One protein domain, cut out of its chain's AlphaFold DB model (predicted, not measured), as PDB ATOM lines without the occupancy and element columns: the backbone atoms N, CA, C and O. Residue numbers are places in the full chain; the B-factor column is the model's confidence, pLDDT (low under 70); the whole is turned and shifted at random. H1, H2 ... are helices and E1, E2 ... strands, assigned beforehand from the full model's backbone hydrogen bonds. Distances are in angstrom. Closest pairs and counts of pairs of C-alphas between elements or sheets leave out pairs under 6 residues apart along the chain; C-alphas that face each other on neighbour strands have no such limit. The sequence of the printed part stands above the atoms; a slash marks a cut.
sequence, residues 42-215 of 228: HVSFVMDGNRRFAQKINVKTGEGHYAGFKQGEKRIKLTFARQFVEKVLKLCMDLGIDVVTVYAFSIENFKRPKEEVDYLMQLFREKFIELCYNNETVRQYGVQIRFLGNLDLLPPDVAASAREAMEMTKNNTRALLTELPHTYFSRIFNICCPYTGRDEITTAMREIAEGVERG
ATOM      1  N   HIS A  42     -40.867  32.940   3.878       93.50
ATOM      2  CA  HIS A  42     -40.293  34.208   4.329       93.50
ATOM      3  C   HIS A  42     -40.472  34.390   5.834       93.50
ATOM      4  O   HIS A  42     -41.585  34.297   6.346       93.50
ATOM      5  N   VAL A  43     -39.376  34.680   6.537       94.12
ATOM      6  CA  VAL A  43     -39.391  35.075   7.952       94.12
ATOM      7  C   VAL A  43     -38.681  36.412   8.134       94.12
ATOM      8  O   VAL A  43     -37.625  36.654   7.546       94.12
ATOM      9  N   SER A  44     -39.249  37.284   8.968       93.75
ATOM     10  CA  SER A  44     -38.644  38.560   9.339       93.75
ATOM     11  C   SER A  44     -38.352  38.645  10.840       93.75
ATOM     12  O   SER A  44     -39.117  38.165  11.673       93.75
ATOM     13  N   PHE A  45     -37.224  39.263  11.190       91.69
ATOM     14  CA  PHE A  45     -36.775  39.437  12.567       91.69
ATOM     15  C   PHE A  45     -36.604  40.916  12.893       91.69
ATOM     16  O   PHE A  45     -35.802  41.620  12.275       91.69
ATOM     17  N   VAL A  46     -37.305  41.375  13.927       87.94
ATOM     18  CA  VAL A  46     -37.066  42.684  14.539       87.94
ATOM     19  C   VAL A  46     -36.118  42.486  15.716       87.94
ATOM     20  O   VAL A  46     -36.507  41.966  16.760       87.94
ATOM     21  N   MET A  47     -34.855  42.877  15.545       78.00
ATOM     22  CA  MET A  47     -33.803  42.678  16.548       78.00
ATOM     23  C   MET A  47     -33.856  43.754  17.646       78.00
ATOM     24  O   MET A  47     -32.931  44.554  17.809       78.00
ATOM     25  N   ASP A  48     -34.958  43.794  18.394       79.06
ATOM     26  CA  ASP A  48     -35.115  44.677  19.551       79.06
ATOM     27  C   ASP A  48     -34.629  44.014  20.855       79.06
ATOM     28  O   ASP A  48     -34.428  42.807  20.954       79.06
ATOM     29  N   GLY A  49     -34.416  44.820  21.893       71.88
ATOM     30  CA  GLY A  49     -34.091  44.346  23.235       71.88
ATOM     31  C   GLY A  49     -32.601  44.346  23.555       71.88
ATOM     32  O   GLY A  49     -32.251  44.211  24.724       71.88
ATOM     33  N   ASN A  50     -31.727  44.631  22.586       70.88
ATOM     34  CA  ASN A  50     -30.274  44.695  22.792       70.88
ATOM     35  C   ASN A  50     -29.878  45.641  23.942       70.88
ATOM     36  O   ASN A  50     -29.017  45.316  24.759       70.88
ATOM     37  N   ARG A  51     -30.543  46.800  24.067       68.56
ATOM     38  CA  ARG A  51     -30.335  47.739  25.188       68.56
ATOM     39  C   ARG A  51     -30.770  47.156  26.535       68.56
ATOM     40  O   ARG A  51     -30.011  47.223  27.494       68.56
ATOM     41  N   ARG A  52     -31.961  46.550  26.594       73.25
ATOM     42  CA  ARG A  52     -32.520  45.943  27.818       73.25
ATOM     43  C   ARG A  52     -31.680  44.753  28.288       73.25
ATOM     44  O   ARG A  52     -31.415  44.611  29.478       73.25
ATOM     45  N   PHE A  53     -31.227  43.923  27.351       69.38
ATOM     46  CA  PHE A  53     -30.378  42.771  27.632       69.38
ATOM     47  C   PHE A  53     -29.028  43.192  28.214       69.38
ATOM     48  O   PHE A  53     -28.618  42.676  29.252       69.38
ATOM     49  N   ALA A  54     -28.365  44.168  27.596       65.56
ATOM     50  CA  ALA A  54     -27.057  44.601  28.065       65.56
ATOM     51  C   ALA A  54     -27.120  45.290  29.438       65.56
ATOM     52  O   ALA A  54     -26.267  45.032  30.280       65.56
ATOM     53  N   GLN A  55     -28.182  46.056  29.715       67.12
ATOM     54  CA  GLN A  55     -28.458  46.562  31.063       67.12
ATOM     55  C   GLN A  55     -28.624  45.415  32.073       67.12
ATOM     56  O   GLN A  55     -28.005  45.439  33.130       67.12
ATOM     57  N   LYS A  56     -29.397  44.372  31.741       68.06
ATOM     58  CA  LYS A  56     -29.641  43.228  32.638       68.06
ATOM     59  C   LYS A  56     -28.378  42.413  32.940       68.06
ATOM     60  O   LYS A  56     -28.230  41.929  34.059       68.06
ATOM     61  N   ILE A  57     -27.493  42.237  31.960       63.69
ATOM     62  CA  ILE A  57     -26.211  41.548  32.160       63.69
ATOM     63  C   ILE A  57     -25.253  42.423  32.975       63.69
ATOM     64  O   ILE A  57     -24.668  41.930  33.930       63.69
ATOM     65  N   ASN A  58     -25.170  43.721  32.678       57.03
ATOM     66  CA  ASN A  58     -24.279  44.639  33.388       57.03
ATOM     67  C   ASN A  58     -24.707  44.921  34.838       57.03
ATOM     68  O   ASN A  58     -23.855  45.192  35.676       57.03
ATOM     69  N   VAL A  59     -26.002  44.820  35.162       50.53
ATOM     70  CA  VAL A  59     -26.498  44.876  36.554       50.53
ATOM     71  C   VAL A  59     -25.997  43.683  37.384       50.53
ATOM     72  O   VAL A  59     -25.869  43.802  38.598       50.53
ATOM     73  N   LYS A  60     -25.676  42.539  36.761       50.25
ATOM     74  CA  LYS A  60     -25.160  41.355  37.470       50.25
ATOM     75  C   LYS A  60     -23.648  41.385  37.720       50.25
ATOM     76  O   LYS A  60     -23.192  40.696  38.624       50.25
ATOM     77  N   THR A  61     -22.878  42.149  36.949       49.34
ATOM     78  CA  THR A  61     -21.406  42.252  37.038       49.34
ATOM     79  C   THR A  61     -20.937  43.484  37.819       49.34
ATOM     80  O   THR A  61     -19.838  43.978  37.586       49.34
ATOM     81  N   GLY A  62     -21.775  44.010  38.719       47.06
ATOM     82  CA  GLY A  62     -21.538  45.261  39.433       47.06
ATOM     83  C   GLY A  62     -20.224  45.289  40.211       47.06
ATOM     84  O   GLY A  62     -20.190  44.804  41.327       47.06
ATOM     85  N   GLU A  63     -19.187  45.881  39.615       42.28
ATOM     86  CA  GLU A  63     -18.070  46.593  40.249       42.28
ATOM     87  C   GLU A  63     -17.117  47.105  39.147       42.28
ATOM     88  O   GLU A  63     -16.611  46.333  38.337       42.28
ATOM     89  N   GLY A  64     -16.868  48.422  39.097       39.88
ATOM     90  CA  GLY A  64     -15.728  48.998  38.363       39.88
ATOM     91  C   GLY A  64     -16.023  49.738  37.045       39.88
ATOM     92  O   GLY A  64     -16.091  49.154  35.971       39.88
ATOM     93  N   HIS A  65     -16.038  51.073  37.136       41.31
ATOM     94  CA  HIS A  65     -15.812  52.067  36.070       41.31
ATOM     95  C   HIS A  65     -16.909  52.295  35.005       41.31
ATOM     96  O   HIS A  65     -17.040  51.581  34.013       41.31
ATOM     97  N   TYR A  66     -17.590  53.442  35.127       43.56
ATOM     98  CA  TYR A  66     -18.556  54.008  34.167       43.56
ATOM     99  C   TYR A  66     -18.069  54.064  32.697       43.56
ATOM    100  O   TYR A  66     -18.883  53.994  31.777       43.56
ATOM    101  N   ALA A  67     -16.756  54.153  32.450       45.91
ATOM    102  CA  ALA A  67     -16.183  54.096  31.100       45.91
ATOM    103  C   ALA A  67     -16.100  52.655  30.546       45.91
ATOM    104  O   ALA A  67     -16.451  52.413  29.389       45.91
ATOM    105  N   GLY A  68     -15.731  51.683  31.390       46.78
ATOM    106  CA  GLY A  68     -15.751  50.254  31.057       46.78
ATOM    107  C   GLY A  68     -17.171  49.709  30.882       46.78
ATOM    108  O   GLY A  68     -17.397  48.840  30.042       46.78
ATOM    109  N   PHE A  69     -18.147  50.293  31.585       47.88
ATOM    110  CA  PHE A  69     -19.574  49.975  31.478       47.88
ATOM    111  C   PHE A  69     -20.119  50.177  30.055       47.88
ATOM    112  O   PHE A  69     -20.691  49.254  29.474       47.88
ATOM    113  N   LYS A  70     -19.874  51.350  29.445       55.69
ATOM    114  CA  LYS A  70     -20.291  51.637  28.059       55.69
ATOM    115  C   LYS A  70     -19.608  50.705  27.054       55.69
ATOM    116  O   LYS A  70     -20.226  50.301  26.071       55.69
ATOM    117  N   GLN A  71     -18.338  50.364  27.271       56.41
ATOM    118  CA  GLN A  71     -17.574  49.544  26.329       56.41
ATOM    119  C   GLN A  71     -17.912  48.048  26.437       56.41
ATOM    120  O   GLN A  71     -18.053  47.380  25.412       56.41
ATOM    121  N   GLY A  72     -18.132  47.532  27.651       57.19
ATOM    122  CA  GLY A  72     -18.645  46.180  27.894       57.19
ATOM    123  C   GLY A  72     -20.070  45.996  27.370       57.19
ATOM    124  O   GLY A  72     -20.351  45.018  26.678       57.19
ATOM    125  N   GLU A  73     -20.938  46.991  27.586       57.34
ATOM    126  CA  GLU A  73     -22.288  47.045  27.015       57.34
ATOM    127  C   GLU A  73     -22.267  46.958  25.481       57.34
ATOM    128  O   GLU A  73     -23.002  46.162  24.892       57.34
ATOM    129  N   LYS A  74     -21.405  47.751  24.831       60.06
ATOM    130  CA  LYS A  74     -21.220  47.733  23.372       60.06
ATOM    131  C   LYS A  74     -20.769  46.352  22.884       60.06
ATOM    132  O   LYS A  74     -21.406  45.788  21.997       60.06
ATOM    133  N   ARG A  75     -19.738  45.762  23.503       60.59
ATOM    134  CA  ARG A  75     -19.205  44.445  23.101       60.59
ATOM    135  C   ARG A  75     -20.232  43.319  23.248       60.59
ATOM    136  O   ARG A  75     -20.382  42.529  22.322       60.59
ATOM    137  N   ILE A  76     -20.970  43.266  24.361       58.94
ATOM    138  CA  ILE A  76     -21.972  42.213  24.611       58.94
ATOM    139  C   ILE A  76     -23.126  42.297  23.602       58.94
ATOM    140  O   ILE A  76     -23.523  41.270  23.046       58.94
ATOM    141  N   LYS A  77     -23.627  43.509  23.306       59.94
ATOM    142  CA  LYS A  77     -24.658  43.717  22.272       59.94
ATOM    143  C   LYS A  77     -24.205  43.190  20.912       59.94
ATOM    144  O   LYS A  77     -24.974  42.513  20.237       59.94
ATOM    145  N   LEU A  78     -22.957  43.473  20.534       58.03
ATOM    146  CA  LEU A  78     -22.381  43.064  19.253       58.03
ATOM    147  C   LEU A  78     -22.209  41.558  19.132       58.03
ATOM    148  O   LEU A  78     -22.585  40.987  18.113       58.03
ATOM    149  N   THR A  79     -21.611  40.918  20.140       60.91
ATOM    150  CA  THR A  79     -21.360  39.475  20.092       60.91
ATOM    151  C   THR A  79     -22.674  38.716  19.979       60.91
ATOM    152  O   THR A  79     -22.765  37.782  19.187       60.91
ATOM    153  N   PHE A  80     -23.705  39.158  20.702       60.47
ATOM    154  CA  PHE A  80     -25.014  38.527  20.634       60.47
ATOM    155  C   PHE A  80     -25.706  38.778  19.293       60.47
ATOM    156  O   PHE A  80     -26.121  37.819  18.655       60.47
ATOM    157  N   ALA A  81     -25.769  40.028  18.819       64.31
ATOM    158  CA  ALA A  81     -26.399  40.348  17.537       64.31
ATOM    159  C   ALA A  81     -25.714  39.626  16.364       64.31
ATOM    160  O   ALA A  81     -26.390  39.068  15.504       64.31
ATOM    161  N   ARG A  82     -24.375  39.561  16.371       67.94
ATOM    162  CA  ARG A  82     -23.592  38.821  15.375       67.94
ATOM    163  C   ARG A  82     -23.927  37.331  15.395       67.94
ATOM    164  O   ARG A  82     -24.330  36.784  14.374       67.94
ATOM    165  N   GLN A  83     -23.756  36.684  16.550       69.31
ATOM    166  CA  GLN A  83     -23.991  35.243  16.666       69.31
ATOM    167  C   GLN A  83     -25.446  34.889  16.383       69.31
ATOM    168  O   GLN A  83     -25.719  33.826  15.839       69.31
ATOM    169  N   PHE A  84     -26.376  35.774  16.743       72.00
ATOM    170  CA  PHE A  84     -27.787  35.598  16.459       72.00
ATOM    171  C   PHE A  84     -28.041  35.601  14.955       72.00
ATOM    172  O   PHE A  84     -28.606  34.636  14.460       72.00
ATOM    173  N   VAL A  85     -27.572  36.616  14.220       78.31
ATOM    174  CA  VAL A  85     -27.773  36.682  12.764       78.31
ATOM    175  C   VAL A  85     -27.154  35.471  12.069       78.31
ATOM    176  O   VAL A  85     -27.829  34.844  11.263       78.31
ATOM    177  N   GLU A  86     -25.920  35.088  12.407       80.44
ATOM    178  CA  GLU A  86     -25.256  33.929  11.792       80.44
ATOM    179  C   GLU A  86     -25.998  32.610  12.089       80.44
ATOM    180  O   GLU A  86     -26.272  31.837  11.170       80.44
ATOM    181  N   LYS A  87     -26.374  32.362  13.353       82.50
ATOM    182  CA  LYS A  87     -27.082  31.133  13.756       82.50
ATOM    183  C   LYS A  87     -28.497  31.067  13.197       82.50
ATOM    184  O   LYS A  87     -28.904  30.021  12.707       82.50
ATOM    185  N   VAL A  88     -29.238  32.169  13.264       84.00
ATOM    186  CA  VAL A  88     -30.612  32.243  12.756       84.00
ATOM    187  C   VAL A  88     -30.621  32.111  11.247       84.00
ATOM    188  O   VAL A  88     -31.421  31.343  10.727       84.00
ATOM    189  N   LEU A  89     -29.704  32.786  10.546       86.19
ATOM    190  CA  LEU A  89     -29.570  32.623   9.106       86.19
ATOM    191  C   LEU A  89     -29.307  31.155   8.775       86.19
ATOM    192  O   LEU A  89     -30.058  30.581   7.999       86.19
ATOM    193  N   LYS A  90     -28.320  30.519   9.418       86.06
ATOM    194  CA  LYS A  90     -28.031  29.096   9.208       86.06
ATOM    195  C   LYS A  90     -29.257  28.212   9.451       86.06
ATOM    196  O   LYS A  90     -29.601  27.427   8.576       86.06
ATOM    197  N   LEU A  91     -29.946  28.385  10.578       87.44
ATOM    198  CA  LEU A  91     -31.143  27.616  10.922       87.44
ATOM    199  C   LEU A  91     -32.263  27.798   9.889       87.44
ATOM    200  O   LEU A  91     -32.868  26.820   9.459       87.44
ATOM    201  N   CYS A  92     -32.532  29.033   9.459       89.25
ATOM    202  CA  CYS A  92     -33.520  29.315   8.421       89.25
ATOM    203  C   CYS A  92     -33.151  28.626   7.101       89.25
ATOM    204  O   CYS A  92     -34.002  27.997   6.471       89.25
ATOM    205  N   MET A  93     -31.877  28.687   6.712       86.62
ATOM    206  CA  MET A  93     -31.388  28.028   5.501       86.62
ATOM    207  C   MET A  93     -31.464  26.498   5.615       86.62
ATOM    208  O   MET A  93     -31.836  25.831   4.648       86.62
ATOM    209  N   ASP A  94     -31.172  25.944   6.795       85.62
ATOM    210  CA  ASP A  94     -31.292  24.516   7.091       85.62
ATOM    211  C   ASP A  94     -32.746  24.052   7.087       85.62
ATOM    212  O   ASP A  94     -33.012  22.954   6.606       85.62
ATOM    213  N   LEU A  95     -33.697  24.879   7.531       86.94
ATOM    214  CA  LEU A  95     -35.137  24.620   7.436       86.94
ATOM    215  C   LEU A  95     -35.671  24.693   5.998       86.94
ATOM    216  O   LEU A  95     -36.717  24.113   5.722       86.94
ATOM    217  N   GLY A  96     -34.940  25.327   5.078       85.69
ATOM    218  CA  GLY A  96     -35.383  25.540   3.699       85.69
ATOM    219  C   GLY A  96     -36.223  26.804   3.517       85.69
ATOM    220  O   GLY A  96     -37.055  26.851   2.621       85.69
ATOM    221  N   ILE A  97     -36.022  27.813   4.364       89.38
ATOM    222  CA  ILE A  97     -36.652  29.129   4.222       89.38
ATOM    223  C   ILE A  97     -35.931  29.900   3.109       89.38
ATOM    224  O   ILE A  97     -34.704  30.025   3.130       89.38
ATOM    225  N   ASP A  98     -36.696  30.429   2.156       87.88
ATOM    226  CA  ASP A  98     -36.160  31.105   0.971       87.88
ATOM    227  C   ASP A  98     -35.700  32.529   1.282       87.88
ATOM    228  O   ASP A  98     -34.658  32.975   0.803       87.88
ATOM    229  N   VAL A  99     -36.470  33.256   2.094       92.44
ATOM    230  CA  VAL A  99     -36.240  34.672   2.378       92.44
ATOM    231  C   VAL A  99     -36.141  34.905   3.878       92.44
ATOM    232  O   VAL A  99     -37.034  34.555   4.651       92.44
ATOM    233  N   VAL A 100     -35.070  35.566   4.298       93.50
ATOM    234  CA  VAL A 100     -34.899  36.044   5.670       93.50
ATOM    235  C   VAL A 100     -34.725  37.553   5.632       93.50
ATOM    236  O   VAL A 100     -33.842  38.052   4.942       93.50
ATOM    237  N   THR A 101     -35.540  38.290   6.381       94.44
ATOM    238  CA  THR A 101     -35.393  39.745   6.529       94.44
ATOM    239  C   THR A 101     -35.019  40.094   7.960       94.44
ATOM    240  O   THR A 101     -35.662  39.636   8.897       94.44
ATOM    241  N   VAL A 102     -34.016  40.944   8.160       92.31
ATOM    242  CA  VAL A 102     -33.656  41.462   9.486       92.31
ATOM    243  C   VAL A 102     -33.792  42.975   9.534       92.31
ATOM    244  O   VAL A 102     -33.299  43.694   8.666       92.31
ATOM    245  N   TYR A 103     -34.427  43.469  10.592       91.38
ATOM    246  CA  TYR A 103     -34.485  44.891  10.889       91.38
ATOM    247  C   TYR A 103     -33.225  45.303  11.654       91.38
ATOM    248  O   TYR A 103     -33.139  45.105  12.868       91.38
ATOM    249  N   ALA A 104     -32.230  45.835  10.938       88.00
ATOM    250  CA  ALA A 104     -30.920  46.150  11.508       88.00
ATOM    251  C   ALA A 104     -30.819  47.594  12.017       88.00
ATOM    252  O   ALA A 104     -30.275  47.821  13.100       88.00
ATOM    253  N   PHE A 105     -31.346  48.571  11.270       90.12
ATOM    254  CA  PHE A 105     -31.249  49.982  11.643       90.12
ATOM    255  C   PHE A 105     -32.421  50.811  11.107       90.12
ATOM    256  O   PHE A 105     -32.702  50.817   9.909       90.12
ATOM    257  N   SER A 106     -33.088  51.544  12.001       92.12
ATOM    258  CA  SER A 106     -34.164  52.474  11.633       92.12
ATOM    259  C   SER A 106     -33.620  53.849  11.268       92.12
ATOM    260  O   SER A 106     -32.682  54.318  11.911       92.12
ATOM    261  N   ILE A 107     -34.298  54.571  10.373       92.12
ATOM    262  CA  ILE A 107     -34.059  56.014  10.174       92.12
ATOM    263  C   ILE A 107     -34.236  56.776  11.501       92.12
ATOM    264  O   ILE A 107     -33.479  57.690  11.820       92.12
ATOM    265  N   GLU A 108     -35.165  56.352  12.360       89.94
ATOM    266  CA  GLU A 108     -35.358  56.973  13.674       89.94
ATOM    267  C   GLU A 108     -34.161  56.771  14.614       89.94
ATOM    268  O   GLU A 108     -33.988  57.517  15.577       89.94
ATOM    269  N   ASN A 109     -33.305  55.775  14.353       88.12
ATOM    270  CA  ASN A 109     -32.136  55.500  15.187       88.12
ATOM    271  C   ASN A 109     -31.013  56.525  15.005       88.12
ATOM    272  O   ASN A 109     -30.166  56.618  15.889       88.12
ATOM    273  N   PHE A 110     -31.054  57.366  13.968       90.69
ATOM    274  CA  PHE A 110     -30.159  58.523  13.865       90.69
ATOM    275  C   PHE A 110     -30.380  59.560  14.976       90.69
ATOM    276  O   PHE A 110     -29.482  60.343  15.263       90.69
ATOM    277  N   LYS A 111     -31.537  59.542  15.658       90.44
ATOM    278  CA  LYS A 111     -31.826  60.422  16.807       90.44
ATOM    279  C   LYS A 111     -31.138  59.977  18.107       90.44
ATOM    280  O   LYS A 111     -31.288  60.633  19.136       90.44
ATOM    281  N   ARG A 112     -30.443  58.834  18.103       87.69
ATOM    282  CA  ARG A 112     -29.696  58.329  19.266       87.69
ATOM    283  C   ARG A 112     -28.428  59.161  19.507       87.69
ATOM    284  O   ARG A 112     -28.013  59.909  18.624       87.69
ATOM    285  N   PRO A 113     -27.783  59.039  20.684       87.25
ATOM    286  CA  PRO A 113     -26.537  59.748  20.954       87.25
ATOM    287  C   PRO A 113     -25.482  59.482  19.875       87.25
ATOM    288  O   PRO A 113     -25.286  58.335  19.469       87.25
ATOM    289  N   LYS A 114     -24.767  60.531  19.456       85.12
ATOM    290  CA  LYS A 114     -23.766  60.467  18.379       85.12
ATOM    291  C   LYS A 114     -22.728  59.355  18.584       85.12
ATOM    292  O   LYS A 114     -22.455  58.606  17.657       85.12
ATOM    293  N   GLU A 115     -22.244  59.168  19.812       81.00
ATOM    294  CA  GLU A 115     -21.309  58.083  20.172       81.00
ATOM    295  C   GLU A 115     -21.847  56.664  19.900       81.00
ATOM    296  O   GLU A 115     -21.066  55.720  19.751       81.00
ATOM    297  N   GLU A 116     -23.168  56.475  19.943       79.94
ATOM    298  CA  GLU A 116     -23.817  55.201  19.627       79.94
ATOM    299  C   GLU A 116     -23.965  55.044  18.116       79.94
ATOM    300  O   GLU A 116     -23.637  53.987  17.585       79.94
ATOM    301  N   VAL A 117     -24.408  56.099  17.427       86.12
ATOM    302  CA  VAL A 117     -24.576  56.097  15.968       86.12
ATOM    303  C   VAL A 117     -23.236  55.885  15.266       86.12
ATOM    304  O   VAL A 117     -23.124  54.958  14.472       86.12
ATOM    305  N   ASP A 118     -22.206  56.663  15.607       85.06
ATOM    306  CA  ASP A 118     -20.868  56.557  15.006       85.06
ATOM    307  C   ASP A 118     -20.289  55.140  15.191       85.06
ATOM    308  O   ASP A 118     -19.687  54.564  14.286       85.06
ATOM    309  N   TYR A 119     -20.551  54.526  16.347       82.12
ATOM    310  CA  TYR A 119     -20.148  53.152  16.623       82.12
ATOM    311  C   TYR A 119     -20.928  52.115  15.797       82.12
ATOM    312  O   TYR A 119     -20.340  51.149  15.312       82.12
ATOM    313  N   LEU A 120     -22.240  52.301  15.615       84.69
ATOM    314  CA  LEU A 120     -23.046  51.437  14.744       84.69
ATOM    315  C   LEU A 120     -22.595  51.539  13.282       84.69
ATOM    316  O   LEU A 120     -22.534  50.519  12.607       84.69
ATOM    317  N   MET A 121     -22.214  52.731  12.817       89.31
ATOM    318  CA  MET A 121     -21.669  52.919  11.468       89.31
ATOM    319  C   MET A 121     -20.351  52.163  11.279       89.31
ATOM    320  O   MET A 121     -20.201  51.432  10.300       89.31
ATOM    321  N   GLN A 122     -19.433  52.252  12.248       85.88
ATOM    322  CA  GLN A 122     -18.201  51.461  12.225       85.88
ATOM    323  C   GLN A 122     -18.500  49.955  12.189       85.88
ATOM    324  O   GLN A 122     -17.913  49.223  11.392       85.88
ATOM    325  N   LEU A 123     -19.447  49.492  13.012       83.44
ATOM    326  CA  LEU A 123     -19.865  48.094  13.015       83.44
ATOM    327  C   LEU A 123     -20.407  47.663  11.649       83.44
ATOM    328  O   LEU A 123     -20.052  46.594  11.163       83.44
ATOM    329  N   PHE A 124     -21.279  48.464  11.039       86.94
ATOM    330  CA  PHE A 124     -21.859  48.153   9.736       86.94
ATOM    331  C   PHE A 124     -20.789  48.039   8.659       86.94
ATOM    332  O   PHE A 124     -20.787  47.052   7.930       86.94
ATOM    333  N   ARG A 125     -19.825  48.963   8.634       85.38
ATOM    334  CA  ARG A 125     -18.677  48.888   7.725       85.38
ATOM    335  C   ARG A 125     -17.938  47.554   7.848       85.38
ATOM    336  O   ARG A 125     -17.734  46.867   6.854       85.38
ATOM    337  N   GLU A 126     -17.572  47.163   9.068       82.81
ATOM    338  CA  GLU A 126     -16.847  45.910   9.313       82.81
ATOM    339  C   GLU A 126     -17.691  44.677   8.947       82.81
ATOM    340  O   GLU A 126     -17.190  43.727   8.344       82.81
ATOM    341  N   LYS A 127     -18.986  44.683   9.287       80.19
ATOM    342  CA  LYS A 127     -19.857  43.509   9.134       80.19
ATOM    343  C   LYS A 127     -20.365  43.303   7.724       80.19
ATOM    344  O   LYS A 127     -20.477  42.154   7.314       80.19
ATOM    345  N   PHE A 128     -20.669  44.363   6.983       84.50
ATOM    346  CA  PHE A 128     -21.126  44.222   5.600       84.50
ATOM    347  C   PHE A 128     -20.025  43.598   4.740       84.50
ATOM    348  O   PHE A 128     -20.304  42.693   3.958       84.50
ATOM    349  N   ILE A 129     -18.768  43.976   4.991       75.62
ATOM    350  CA  ILE A 129     -17.595  43.347   4.379       75.62
ATOM    351  C   ILE A 129     -17.459  41.888   4.852       75.62
ATOM    352  O   ILE A 129     -17.386  40.970   4.035       75.62
ATOM    353  N   GLU A 130     -17.470  41.633   6.164       80.06
ATOM    354  CA  GLU A 130     -17.287  40.276   6.705       80.06
ATOM    355  C   GLU A 130     -18.352  39.280   6.214       80.06
ATOM    356  O   GLU A 130     -18.019  38.137   5.888       80.06
ATOM    357  N   LEU A 131     -19.614  39.715   6.108       73.00
ATOM    358  CA  LEU A 131     -20.718  38.903   5.588       73.00
ATOM    359  C   LEU A 131     -20.457  38.394   4.163       73.00
ATOM    360  O   LEU A 131     -20.944  37.324   3.808       73.00
ATOM    361  N   CYS A 132     -19.672  39.115   3.366       67.00
ATOM    362  CA  CYS A 132     -19.429  38.779   1.962       67.00
ATOM    363  C   CYS A 132     -18.166  37.946   1.773       67.00
ATOM    364  O   CYS A 132     -18.145  36.979   1.006       67.00
ATOM    365  N   TYR A 133     -17.105  38.300   2.494       67.94
ATOM    366  CA  TYR A 133     -15.800  37.673   2.317       67.94
ATOM    367  C   TYR A 133     -15.602  36.425   3.180       67.94
ATOM    368  O   TYR A 133     -14.952  35.484   2.729       67.94
ATOM    369  N   ASN A 134     -16.177  36.380   4.383       65.25
ATOM    370  CA  ASN A 134     -15.811  35.377   5.389       65.25
ATOM    371  C   ASN A 134     -16.989  34.528   5.874       65.25
ATOM    372  O   ASN A 134     -16.799  33.640   6.703       65.25
ATOM    373  N   ASN A 135     -18.206  34.773   5.387       72.25
ATOM    374  CA  ASN A 135     -19.357  34.011   5.842       72.25
ATOM    375  C   ASN A 135     -19.513  32.706   5.047       72.25
ATOM    376  O   ASN A 135     -20.029  32.680   3.926       72.25
ATOM    377  N   GLU A 136     -19.092  31.603   5.665       75.38
ATOM    378  CA  GLU A 136     -19.253  30.255   5.117       75.38
ATOM    379  C   GLU A 136     -20.715  29.922   4.822       75.38
ATOM    380  O   GLU A 136     -20.979  29.277   3.819       75.38
ATOM    381  N   THR A 137     -21.676  30.411   5.615       76.12
ATOM    382  CA  THR A 137     -23.110  30.168   5.378       76.12
ATOM    383  C   THR A 137     -23.569  30.851   4.087       76.12
ATOM    384  O   THR A 137     -24.240  30.233   3.264       76.12
ATOM    385  N   VAL A 138     -23.164  32.099   3.843       80.81
ATOM    386  CA  VAL A 138     -23.539  32.826   2.615       80.81
ATOM    387  C   VAL A 138     -23.044  32.085   1.373       80.81
ATOM    388  O   VAL A 138     -23.814  31.865   0.438       80.81
ATOM    389  N   ARG A 139     -21.791  31.616   1.395       79.00
ATOM    390  CA  ARG A 139     -21.208  30.829   0.297       79.00
ATOM    391  C   ARG A 139     -21.825  29.443   0.190       79.00
ATOM    392  O   ARG A 139     -22.261  29.047  -0.885       79.00
ATOM    393  N   GLN A 140     -21.891  28.723   1.308       80.25
ATOM    394  CA  GLN A 140     -22.403  27.364   1.374       80.25
ATOM    395  C   GLN A 140     -23.825  27.328   0.839       80.25
ATOM    396  O   GLN A 140     -24.104  26.487   0.004       80.25
ATOM    397  N   TYR A 141     -24.726  28.210   1.278       78.50
ATOM    398  CA  TYR A 141     -26.142  28.191   0.890       78.50
ATOM    399  C   TYR A 141     -26.469  29.020  -0.358       78.50
ATOM    400  O   TYR A 141     -27.620  28.969  -0.793       78.50
ATOM    401  N   GLY A 142     -25.485  29.696  -0.962       84.94
ATOM    402  CA  GLY A 142     -25.682  30.549  -2.137       84.94
ATOM    403  C   GLY A 142     -26.638  31.707  -1.850       84.94
ATOM    404  O   GLY A 142     -27.559  31.945  -2.625       84.94
ATOM    405  N   VAL A 143     -26.447  32.384  -0.715       87.88
ATOM    406  CA  VAL A 143     -27.334  33.457  -0.250       87.88
ATOM    407  C   VAL A 143     -27.043  34.756  -1.001       87.88
ATOM    408  O   VAL A 143     -25.894  35.189  -1.074       87.88
ATOM    409  N   GLN A 144     -28.089  35.396  -1.513       91.12
ATOM    410  CA  GLN A 144     -28.070  36.750  -2.056       91.12
ATOM    411  C   GLN A 144     -28.351  37.747  -0.932       91.12
ATOM    412  O   GLN A 144     -29.420  37.705  -0.321       91.12
ATOM    413  N   ILE A 145     -27.414  38.648  -0.654       91.38
ATOM    414  CA  ILE A 145     -27.602  39.700   0.346       91.38
ATOM    415  C   ILE A 145     -28.219  40.913  -0.343       91.38
ATOM    416  O   ILE A 145     -27.761  41.337  -1.402       91.38
ATOM    417  N   ARG A 146     -29.259  41.484   0.266       93.31
ATOM    418  CA  ARG A 146     -29.917  42.704  -0.210       93.31
ATOM    419  C   ARG A 146     -30.051  43.686   0.936       93.31
ATOM    420  O   ARG A 146     -30.486  43.312   2.019       93.31
ATOM    421  N   PHE A 147     -29.710  44.941   0.697       94.62
ATOM    422  CA  PHE A 147     -29.981  46.012   1.645       94.62
ATOM    423  C   PHE A 147     -31.263  46.730   1.246       94.62
ATOM    424  O   PHE A 147     -31.415  47.130   0.097       94.62
ATOM    425  N   LEU A 148     -32.183  46.865   2.201       94.88
ATOM    426  CA  LEU A 148     -33.453  47.560   2.018       94.88
ATOM    427  C   LEU A 148     -33.443  48.849   2.841       94.88
ATOM    428  O   LEU A 148     -33.119  48.823   4.031       94.88
ATOM    429  N   GLY A 149     -33.828  49.965   2.230       93.12
ATOM    430  CA  GLY A 149     -33.858  51.279   2.868       93.12
ATOM    431  C   GLY A 149     -32.991  52.316   2.160       93.12
ATOM    432  O   GLY A 149     -32.443  52.075   1.087       93.12
ATOM    433  N   ASN A 150     -32.879  53.488   2.776       93.75
ATOM    434  CA  ASN A 150     -32.225  54.645   2.186       93.75
ATOM    435  C   ASN A 150     -30.730  54.677   2.534       93.75
ATOM    436  O   ASN A 150     -30.306  55.310   3.507       93.75
ATOM    437  N   LEU A 151     -29.928  53.974   1.728       93.69
ATOM    438  CA  LEU A 151     -28.474  53.891   1.898       93.69
ATOM    439  C   LEU A 151     -27.762  55.244   1.782       93.69
ATOM    440  O   LEU A 151     -26.647  55.366   2.284       93.69
ATOM    441  N   ASP A 152     -28.385  56.256   1.183       92.81
ATOM    442  CA  ASP A 152     -27.789  57.590   1.049       92.81
ATOM    443  C   ASP A 152     -27.771  58.360   2.378       92.81
ATOM    444  O   ASP A 152     -27.040  59.337   2.526       92.81
ATOM    445  N   LEU A 153     -28.518  57.887   3.385       93.81
ATOM    446  CA  LEU A 153     -28.429  58.384   4.759       93.81
ATOM    447  C   LEU A 153     -27.218  57.826   5.525       93.81
ATOM    448  O   LEU A 153     -26.917  58.300   6.622       93.81
ATOM    449  N   LEU A 154     -26.549  56.795   5.003       94.56
ATOM    450  CA  LEU A 154     -25.351  56.236   5.623       94.56
ATOM    451  C   LEU A 154     -24.102  57.032   5.224       94.56
ATOM    452  O   LEU A 154     -24.052  57.622   4.144       94.56
ATOM    453  N   PRO A 155     -23.040  56.992   6.047       95.12
ATOM    454  CA  PRO A 155     -21.722  57.440   5.624       95.12
ATOM    455  C   PRO A 155     -21.289  56.758   4.308       95.12
ATOM    456  O   PRO A 155     -21.563  55.563   4.129       95.12
ATOM    457  N   PRO A 156     -20.608  57.474   3.388       94.75
ATOM    458  CA  PRO A 156     -20.292  56.959   2.054       94.75
ATOM    459  C   PRO A 156     -19.525  55.634   2.048       94.75
ATOM    460  O   PRO A 156     -19.760  54.789   1.187       94.75
ATOM    461  N   ASP A 157     -18.632  55.432   3.014       93.12
ATOM    462  CA  ASP A 157     -17.854  54.207   3.178       93.12
ATOM    463  C   ASP A 157     -18.725  53.016   3.603       93.12
ATOM    464  O   ASP A 157     -18.587  51.928   3.051       93.12
ATOM    465  N   VAL A 158     -19.674  53.223   4.521       93.00
ATOM    466  CA  VAL A 158     -20.636  52.189   4.942       93.00
ATOM    467  C   VAL A 158     -21.583  51.834   3.796       93.00
ATOM    468  O   VAL A 158     -21.830  50.655   3.530       93.00
ATOM    469  N   ALA A 159     -22.097  52.847   3.091       94.75
ATOM    470  CA  ALA A 159     -22.964  52.654   1.935       94.75
ATOM    471  C   ALA A 159     -22.236  51.912   0.803       94.75
ATOM    472  O   ALA A 159     -22.814  51.030   0.167       94.75
ATOM    473  N   ALA A 160     -20.956  52.223   0.567       93.38
ATOM    474  CA  ALA A 160     -20.123  51.507  -0.395       93.38
ATOM    475  C   ALA A 160     -19.975  50.025  -0.023       93.38
ATOM    476  O   ALA A 160     -20.214  49.173  -0.874       93.38
ATOM    477  N   SER A 161     -19.695  49.704   1.247       91.50
ATOM    478  CA  SER A 161     -19.624  48.310   1.713       91.50
ATOM    479  C   SER A 161     -20.947  47.555   1.542       91.50
ATOM    480  O   SER A 161     -20.944  46.382   1.174       91.50
ATOM    481  N   ALA A 162     -22.089  48.213   1.769       92.12
ATOM    482  CA  ALA A 162     -23.404  47.615   1.525       92.12
ATOM    483  C   ALA A 162     -23.641  47.326   0.030       92.12
ATOM    484  O   ALA A 162     -24.149  46.264  -0.327       92.12
ATOM    485  N   ARG A 163     -23.256  48.250  -0.859       93.31
ATOM    486  CA  ARG A 163     -23.383  48.069  -2.316       93.31
ATOM    487  C   ARG A 163     -22.457  46.975  -2.840       93.31
ATOM    488  O   ARG A 163     -22.903  46.133  -3.613       93.31
ATOM    489  N   GLU A 164     -21.211  46.949  -2.378       91.25
ATOM    490  CA  GLU A 164     -20.246  45.891  -2.693       91.25
ATOM    491  C   GLU A 164     -20.792  44.514  -2.294       91.25
ATOM    492  O   GLU A 164     -20.765  43.577  -3.089       91.25
ATOM    493  N   ALA A 165     -21.388  44.411  -1.104       88.88
ATOM    494  CA  ALA A 165     -22.008  43.186  -0.622       88.88
ATOM    495  C   ALA A 165     -23.139  42.664  -1.522       88.88
ATOM    496  O   ALA A 165     -23.215  41.465  -1.816       88.88
ATOM    497  N   MET A 166     -24.016  43.560  -1.983       91.69
ATOM    498  CA  MET A 166     -25.081  43.202  -2.925       91.69
ATOM    499  C   MET A 166     -24.502  42.752  -4.264       91.69
ATOM    500  O   MET A 166     -24.910  41.722  -4.794       91.69
ATOM    501  N   GLU A 167     -23.512  43.474  -4.786       91.38
ATOM    502  CA  GLU A 167     -22.883  43.169  -6.072       91.38
ATOM    503  C   GLU A 167     -22.171  41.809  -6.059       91.38
ATOM    504  O   GLU A 167     -22.353  41.005  -6.973       91.38
ATOM    505  N   MET A 168     -21.429  41.500  -4.990       87.62
ATOM    506  CA  MET A 168     -20.737  40.217  -4.833       87.62
ATOM    507  C   MET A 168     -21.694  39.025  -4.756       87.62
ATOM    508  O   MET A 168     -21.338  37.921  -5.162       87.62
ATOM    509  N   THR A 169     -22.892  39.230  -4.205       87.88
ATOM    510  CA  THR A 169     -23.835  38.143  -3.920       87.88
ATOM    511  C   THR A 169     -25.015  38.085  -4.889       87.88
ATOM    512  O   THR A 169     -25.788  37.130  -4.828       87.88
ATOM    513  N   LYS A 170     -25.151  39.030  -5.832       88.50
ATOM    514  CA  LYS A 170     -26.304  39.120  -6.751       88.50
ATOM    515  C   LYS A 170     -26.533  37.864  -7.593       88.50
ATOM    516  O   LYS A 170     -27.670  37.491  -7.858       88.50
ATOM    517  N   ASN A 171     -25.442  37.207  -7.986       85.25
ATOM    518  CA  ASN A 171     -25.459  36.014  -8.830       85.25
ATOM    519  C   ASN A 171     -25.401  34.720  -8.013       85.25
ATOM    520  O   ASN A 171     -25.324  33.633  -8.590       85.25
ATOM    521  N   ASN A 172     -25.432  34.813  -6.678       83.75
ATOM    522  CA  ASN A 172     -25.441  33.629  -5.839       83.75
ATOM    523  C   ASN A 172     -26.717  32.840  -6.120       83.75
ATOM    524  O   ASN A 172     -27.842  33.318  -5.961       83.75
ATOM    525  N   THR A 173     -26.516  31.616  -6.583       70.50
ATOM    526  CA  THR A 173     -27.560  30.632  -6.824       70.50
ATOM    527  C   THR A 173     -27.010  29.303  -6.336       70.50
ATOM    528  O   THR A 173     -25.841  28.986  -6.561       70.50
ATOM    529  N   ARG A 174     -27.820  28.527  -5.615       65.62
ATOM    530  CA  ARG A 174     -27.423  27.184  -5.191       65.62
ATOM    531  C   ARG A 174     -28.313  26.153  -5.860       65.62
ATOM    532  O   ARG A 174     -29.530  26.194  -5.713       65.62
ATOM    533  N   ALA A 175     -27.682  25.198  -6.538       49.78
ATOM    534  CA  ALA A 175     -28.315  23.928  -6.856       49.78
ATOM    535  C   ALA A 175     -28.539  23.171  -5.539       49.78
ATOM    536  O   ALA A 175     -27.596  22.955  -4.769       49.78
ATOM    537  N   LEU A 176     -29.787  22.810  -5.242       50.44
ATOM    538  CA  LEU A 176     -30.097  21.886  -4.157       50.44
ATOM    539  C   LEU A 176     -29.316  20.585  -4.407       50.44
ATOM    540  O   LEU A 176     -29.569  19.882  -5.378       50.44
ATOM    541  N   LEU A 177     -28.361  20.257  -3.529       41.56
ATOM    542  CA  LEU A 177     -27.672  18.955  -3.504       41.56
ATOM    543  C   LEU A 177     -28.585  17.856  -2.916       41.56
ATOM    544  O   LEU A 177     -28.125  16.978  -2.197       41.56
ATOM    545  N   THR A 178     -29.890  17.925  -3.173       41.91
ATOM    546  CA  THR A 178     -30.884  16.948  -2.721       41.91
ATOM    547  C   THR A 178     -31.723  16.547  -3.920       41.91
ATOM    548  O   THR A 178     -32.673  17.249  -4.237       41.91
ATOM    549  N   GLU A 179     -31.286  15.471  -4.585       44.19
ATOM    550  CA  GLU A 179     -31.986  14.485  -5.446       44.19
ATOM    551  C   GLU A 179     -33.029  14.924  -6.495       44.19
ATOM    552  O   GLU A 179     -33.465  14.098  -7.290       44.19
ATOM    553  N   LEU A 180     -33.384  16.202  -6.585       44.28
ATOM    554  CA  LEU A 180     -34.251  16.759  -7.609       44.28
ATOM    555  C   LEU A 180     -33.394  17.612  -8.548       44.28
ATOM    556  O   LEU A 180     -33.185  18.806  -8.295       44.28
ATOM    557  N   PRO A 181     -32.848  17.018  -9.627       38.03
ATOM    558  CA  PRO A 181     -32.276  17.815 -10.696       38.03
ATOM    559  C   PRO A 181     -33.394  18.742 -11.196       38.03
ATOM    560  O   PRO A 181     -34.504  18.282 -11.448       38.03
ATOM    561  N   HIS A 182     -33.103  20.045 -11.292       42.47
ATOM    562  CA  HIS A 182     -33.964  21.125 -11.821       42.47
ATOM    563  C   HIS A 182     -34.703  22.044 -10.833       42.47
ATOM    564  O   HIS A 182     -35.473  22.888 -11.285       42.47
ATOM    565  N   THR A 183     -34.426  22.013  -9.524       48.28
ATOM    566  CA  THR A 183     -34.960  23.043  -8.607       48.28
ATOM    567  C   THR A 183     -33.867  24.006  -8.132       48.28
ATOM    568  O   THR A 183     -33.072  23.695  -7.246       48.28
ATOM    569  N   TYR A 184     -33.827  25.198  -8.731       52.81
ATOM    570  CA  TYR A 184     -33.015  26.322  -8.264       52.81
ATOM    571  C   TYR A 184     -33.867  27.193  -7.341       52.81
ATOM    572  O   TYR A 184     -34.841  27.788  -7.792       52.81
ATOM    573  N   PHE A 185     -33.486  27.298  -6.070       61.50
ATOM    574  CA  PHE A 185     -34.061  28.288  -5.161       61.50
ATOM    575  C   PHE A 185     -33.019  29.362  -4.866       61.50
ATOM    576  O   PHE A 185     -31.925  29.076  -4.371       61.50
ATOM    577  N   SER A 186     -33.352  30.606  -5.209       67.31
ATOM    578  CA  SER A 186     -32.580  31.763  -4.768       67.31
ATOM    579  C   SER A 186     -32.905  32.016  -3.302       67.31
ATOM    580  O   SER A 186     -34.071  32.177  -2.947       67.31
ATOM    581  N   ARG A 187     -31.873  32.022  -2.455       87.00
ATOM    582  CA  ARG A 187     -32.022  32.322  -1.033       87.00
ATOM    583  C   ARG A 187     -31.653  33.770  -0.791       87.00
ATOM    584  O   ARG A 187     -30.545  34.175  -1.129       87.00
ATOM    585  N   ILE A 188     -32.559  34.545  -0.214       91.38
ATOM    586  CA  ILE A 188     -32.410  35.992  -0.074       91.38
ATOM    587  C   ILE A 188     -32.279  36.347   1.402       91.38
ATOM    588  O   ILE A 188     -33.107  35.964   2.228       91.38
ATOM    589  N   PHE A 189     -31.257  37.133   1.726       92.81
ATOM    590  CA  PHE A 189     -31.085  37.741   3.034       92.81
ATOM    591  C   PHE A 189     -31.207  39.261   2.929       92.81
ATOM    592  O   PHE A 189     -30.284  39.945   2.487       92.81
ATOM    593  N   ASN A 190     -32.364  39.783   3.327       94.38
ATOM    594  CA  ASN A 190     -32.654  41.208   3.332       94.38
ATOM    595  C   ASN A 190     -32.217  41.842   4.657       94.38
ATOM    596  O   ASN A 190     -32.627  41.407   5.735       94.38
ATOM    597  N   ILE A 191     -31.448  42.920   4.584       93.38
ATOM    598  CA  ILE A 191     -30.995  43.702   5.730       93.38
ATOM    599  C   ILE A 191     -31.605  45.098   5.616       93.38
ATOM    600  O   ILE A 191     -31.223  45.887   4.757       93.38
ATOM    601  N   CYS A 192     -32.554  45.418   6.492       95.00
ATOM    602  CA  CYS A 192     -33.191  46.731   6.522       95.00
ATOM    603  C   CYS A 192     -32.283  47.739   7.249       95.00
ATOM    604  O   CYS A 192     -32.142  47.671   8.479       95.00
ATOM    605  N   CYS A 193     -31.643  48.641   6.499       92.62
ATOM    606  CA  CYS A 193     -30.683  49.617   7.014       92.62
ATOM    607  C   CYS A 193     -30.378  50.722   5.985       92.62
ATOM    608  O   CYS A 193     -29.860  50.396   4.919       92.62
ATOM    609  N   PRO A 194     -30.562  52.014   6.316       95.31
ATOM    610  CA  PRO A 194     -31.519  52.608   7.249       95.31
ATOM    611  C   PRO A 194     -32.936  52.528   6.683       95.31
ATOM    612  O   PRO A 194     -33.186  52.968   5.566       95.31
ATOM    613  N   TYR A 195     -33.882  51.996   7.450       95.62
ATOM    614  CA  TYR A 195     -35.198  51.652   6.909       95.62
ATOM    615  C   TYR A 195     -36.354  52.107   7.803       95.62
ATOM    616  O   TYR A 195     -36.314  51.935   9.021       95.62
ATOM    617  N   THR A 196     -37.433  52.617   7.210       94.62
ATOM    618  CA  THR A 196     -38.764  52.652   7.840       94.62
ATOM    619  C   THR A 196     -39.825  52.367   6.786       94.62
ATOM    620  O   THR A 196     -39.698  52.838   5.660       94.62
ATOM    621  N   GLY A 197     -40.900  51.662   7.148       92.88
ATOM    622  CA  GLY A 197     -41.967  51.354   6.185       92.88
ATOM    623  C   GLY A 197     -42.652  52.605   5.621       92.88
ATOM    624  O   GLY A 197     -43.049  52.621   4.464       92.88
ATOM    625  N   ARG A 198     -42.740  53.696   6.402       93.94
ATOM    626  CA  ARG A 198     -43.274  54.974   5.900       93.94
ATOM    627  C   ARG A 198     -42.385  55.580   4.819       93.94
ATOM    628  O   ARG A 198     -42.910  56.054   3.818       93.94
ATOM    629  N   ASP A 199     -41.075  55.579   5.035       93.44
ATOM    630  CA  ASP A 199     -40.106  56.091   4.064       93.44
ATOM    631  C   ASP A 199     -40.094  55.243   2.785       93.44
ATOM    632  O   ASP A 199     -40.149  55.798   1.693       93.44
ATOM    633  N   GLU A 200     -40.149  53.913   2.918       94.12
ATOM    634  CA  GLU A 200     -40.243  52.988   1.780       94.12
ATOM    635  C   GLU A 200     -41.509  53.236   0.948       94.12
ATOM    636  O   GLU A 200     -41.414  53.456  -0.258       94.12
ATOM    637  N   ILE A 201     -42.686  53.290   1.583       94.81
ATOM    638  CA  ILE A 201     -43.951  53.561   0.883       94.81
ATOM    639  C   ILE A 201     -43.920  54.948   0.231       94.81
ATOM    640  O   ILE A 201     -44.340  55.099  -0.912       94.81
ATOM    641  N   THR A 202     -43.413  55.965   0.930       94.62
ATOM    642  CA  THR A 202     -43.339  57.335   0.392       94.62
ATOM    643  C   THR A 202     -42.419  57.408  -0.823       94.62
ATOM    644  O   THR A 202     -42.754  58.072  -1.803       94.62
ATOM    645  N   THR A 203     -41.280  56.716  -0.773       92.56
ATOM    646  CA  THR A 203     -40.323  56.651  -1.881       92.56
ATOM    647  C   THR A 203     -40.936  55.927  -3.076       92.56
ATOM    648  O   THR A 203     -40.942  56.486  -4.167       92.56
ATOM    649  N   ALA A 204     -41.572  54.772  -2.862       92.62
ATOM    650  CA  ALA A 204     -42.264  54.041  -3.922       92.62
ATOM    651  C   ALA A 204     -43.374  54.879  -4.583       92.62
ATOM    652  O   ALA A 204     -43.482  54.919  -5.804       92.62
ATOM    653  N   MET A 205     -44.181  55.598  -3.794       93.88
ATOM    654  CA  MET A 205     -45.231  56.473  -4.336       93.88
ATOM    655  C   MET A 205     -44.657  57.639  -5.147       93.88
ATOM    656  O   MET A 205     -45.243  58.019  -6.160       93.88
ATOM    657  N   ARG A 206     -43.511  58.193  -4.732       93.56
ATOM    658  CA  ARG A 206     -42.805  59.230  -5.496       93.56
ATOM    659  C   ARG A 206     -42.286  58.681  -6.824       93.56
ATOM    660  O   ARG A 206     -42.549  59.290  -7.852       93.56
ATOM    661  N   GLU A 207     -41.623  57.527  -6.813       92.12
ATOM    662  CA  GLU A 207     -41.110  56.883  -8.031       92.12
ATOM    663  C   GLU A 207     -42.234  56.552  -9.023       92.12
ATOM    664  O   GLU A 207     -42.080  56.770 -10.224       92.12
ATOM    665  N   ILE A 208     -43.388  56.089  -8.527       91.50
ATOM    666  CA  ILE A 208     -44.581  55.863  -9.354       91.50
ATOM    667  C   ILE A 208     -45.062  57.178  -9.972       91.50
ATOM    668  O   ILE A 208     -45.323  57.216 -11.172       91.50
ATOM    669  N   ALA A 209     -45.173  58.254  -9.187       92.50
ATOM    670  CA  ALA A 209     -45.617  59.553  -9.690       92.50
ATOM    671  C   ALA A 209     -44.677  60.096 -10.779       92.50
ATOM    672  O   ALA A 209     -45.139  60.482 -11.851       92.50
ATOM    673  N   GLU A 210     -43.365  60.036 -10.552       92.94
ATOM    674  CA  GLU A 210     -42.364  60.428 -11.548       92.94
ATOM    675  C   GLU A 210     -42.419  59.527 -12.797       92.94
ATOM    676  O   GLU A 210     -42.270  60.004 -13.920       92.94
ATOM    677  N   GLY A 211     -42.674  58.225 -12.631       92.31
ATOM    678  CA  GLY A 211     -42.880  57.288 -13.740       92.31
ATOM    679  C   GLY A 211     -44.135  57.593 -14.566       92.31
ATOM    680  O   GLY A 211     -44.124  57.417 -15.784       92.31
ATOM    681  N   VAL A 212     -45.202  58.099 -13.940       92.25
ATOM    682  CA  VAL A 212     -46.399  58.592 -14.645       92.25
ATOM    683  C   VAL A 212     -46.074  59.862 -15.431       92.25
ATOM    684  O   VAL A 212     -46.451  59.962 -16.597       92.25
ATOM    685  N   GLU A 213     -45.332  60.805 -14.842       92.12
ATOM    686  CA  GLU A 213     -44.896  62.029 -15.534       92.12
ATOM    687  C   GLU A 213     -43.996  61.729 -16.742       92.12
ATOM    688  O   GLU A 213     -44.128  62.369 -17.785       92.12
ATOM    689  N   ARG A 214     -43.128  60.712 -16.640       94.00
ATOM    690  CA  ARG A 214     -42.303  60.220 -17.758       94.00
ATOM    691  C   ARG A 214     -43.079  59.378 -18.780       94.00
ATOM    692  O   ARG A 214     -42.530  59.046 -19.828       94.00
ATOM    693  N   GLY A 215     -44.336  59.029 -18.506       90.12
ATOM    694  CA  GLY A 215     -45.159  58.172 -19.365       90.12
ATOM    695  C   GLY A 215     -44.780  56.684 -19.343       90.12
ATOM    696  O   GLY A 215     -45.247  55.924 -20.190       90.12
TER     697      GLY A 215
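Overview. This is residues 42 to 215 of the 228 residues of the protein "Alkyl transferase" of Endogone sp. FLAS-F59071 (UniProt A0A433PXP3). A small twisted sheet of four parallel strands has H6 beside its edge strand E3, with H4 side by side with H6; the long helix H2 meets the sheet near one end only and runs far beyond it, with H1 packed on its outlying part. Residues 62 to 68, the loop 177 to 182 and residues 204 to 215, mostly H7, stick out from this body. The printed part has 174 residues with seven named helices and four named strands, in the order E1 H1 H2 E2 H3 H4 H5 E3 H6 E4 H7, and the class is mixed, helices and strands. The sheet order is E1 E2 E4 E3. The whole is only just compact, close to loose, with a radius of gyration of the C-alphas of 18.6 A, and flat, spanning 60 by 50 by 25 A.

Along the chain. The strands are E1, residues 42 to 46, from C-alpha 42 at (-40.293, 34.208, 4.329); E2, 99 to 103; E4, 187 to 192, 16.3 A long; and E3, 143 to 148, 15.5 A. The helices are H6, 156 to 169, 20.1 A; H4, 114 to 133, 29.0 A; H5, 136 to 141; H2, 66 to 95, 43.0 A; H1, 50 to 58; H3, 107 to 111; and H7, 197 to 213, 24.4 A, ending at C-alpha 213 at (-44.896, 62.029, -15.534).

Arrangement. In the sheet, twisted, N 45 and O 101 of E1 and E2 are 2.8 A apart, N 102 and O 190 of E2 and E4 2.8 A, and N 146 and O 189 of E3 and E4 2.9 A, within hydrogen-bond range. Two strand-helix-strand units, parallel neighbour strands with helices between, are E1, H1 H2, E2, with a right-handed crossover, and E3, H6, E4, with a left-handed one. H6 is on the sheet at a height of 4.6 A, over none of its strands. H6 touches H4 at Val 158 and Arg 125, C-alphas 4.7 A apart, at a shallow tilt of 24 degrees, the same way. H2 only grazes the sheet, with residues 85 to 93; H4 and H5 also only graze it. H2 touches H5 with residues 86 to 93 alone, closest C-alphas Lys 90 and Thr 137, 6.3 A. It touches H1 with residues 69 to 81 alone, closest C-alphas Glu 73 and Ala 54, 5.5 A, at a steep tilt of 56 degrees, opposite ways. H3 and H4 are close but not clearly touching, their closest C-alphas, Phe 110 and Val 117, 6.4 A apart. H7 touches no helix and is not on the sheet. Every O i to N i+4 pair is within hydrogen-bond range in H1, H5, H6 and H7; H2 has 25 of 26, H4 13 of 16, and H3 0 of 1, with 2 of 2 O i to N i+3 pairs.

Size, cuts and confidence. The C-alphas farthest apart, Glu 63 and Gly 215, are 66.5 A apart. The printed part has no cut. The link H6 to E4 is long, 17 residues. Mean pLDDT of the printed part is 79.1; it is under 70 at residues 51, 53 to 83, 132 to 134 and 174 to 186.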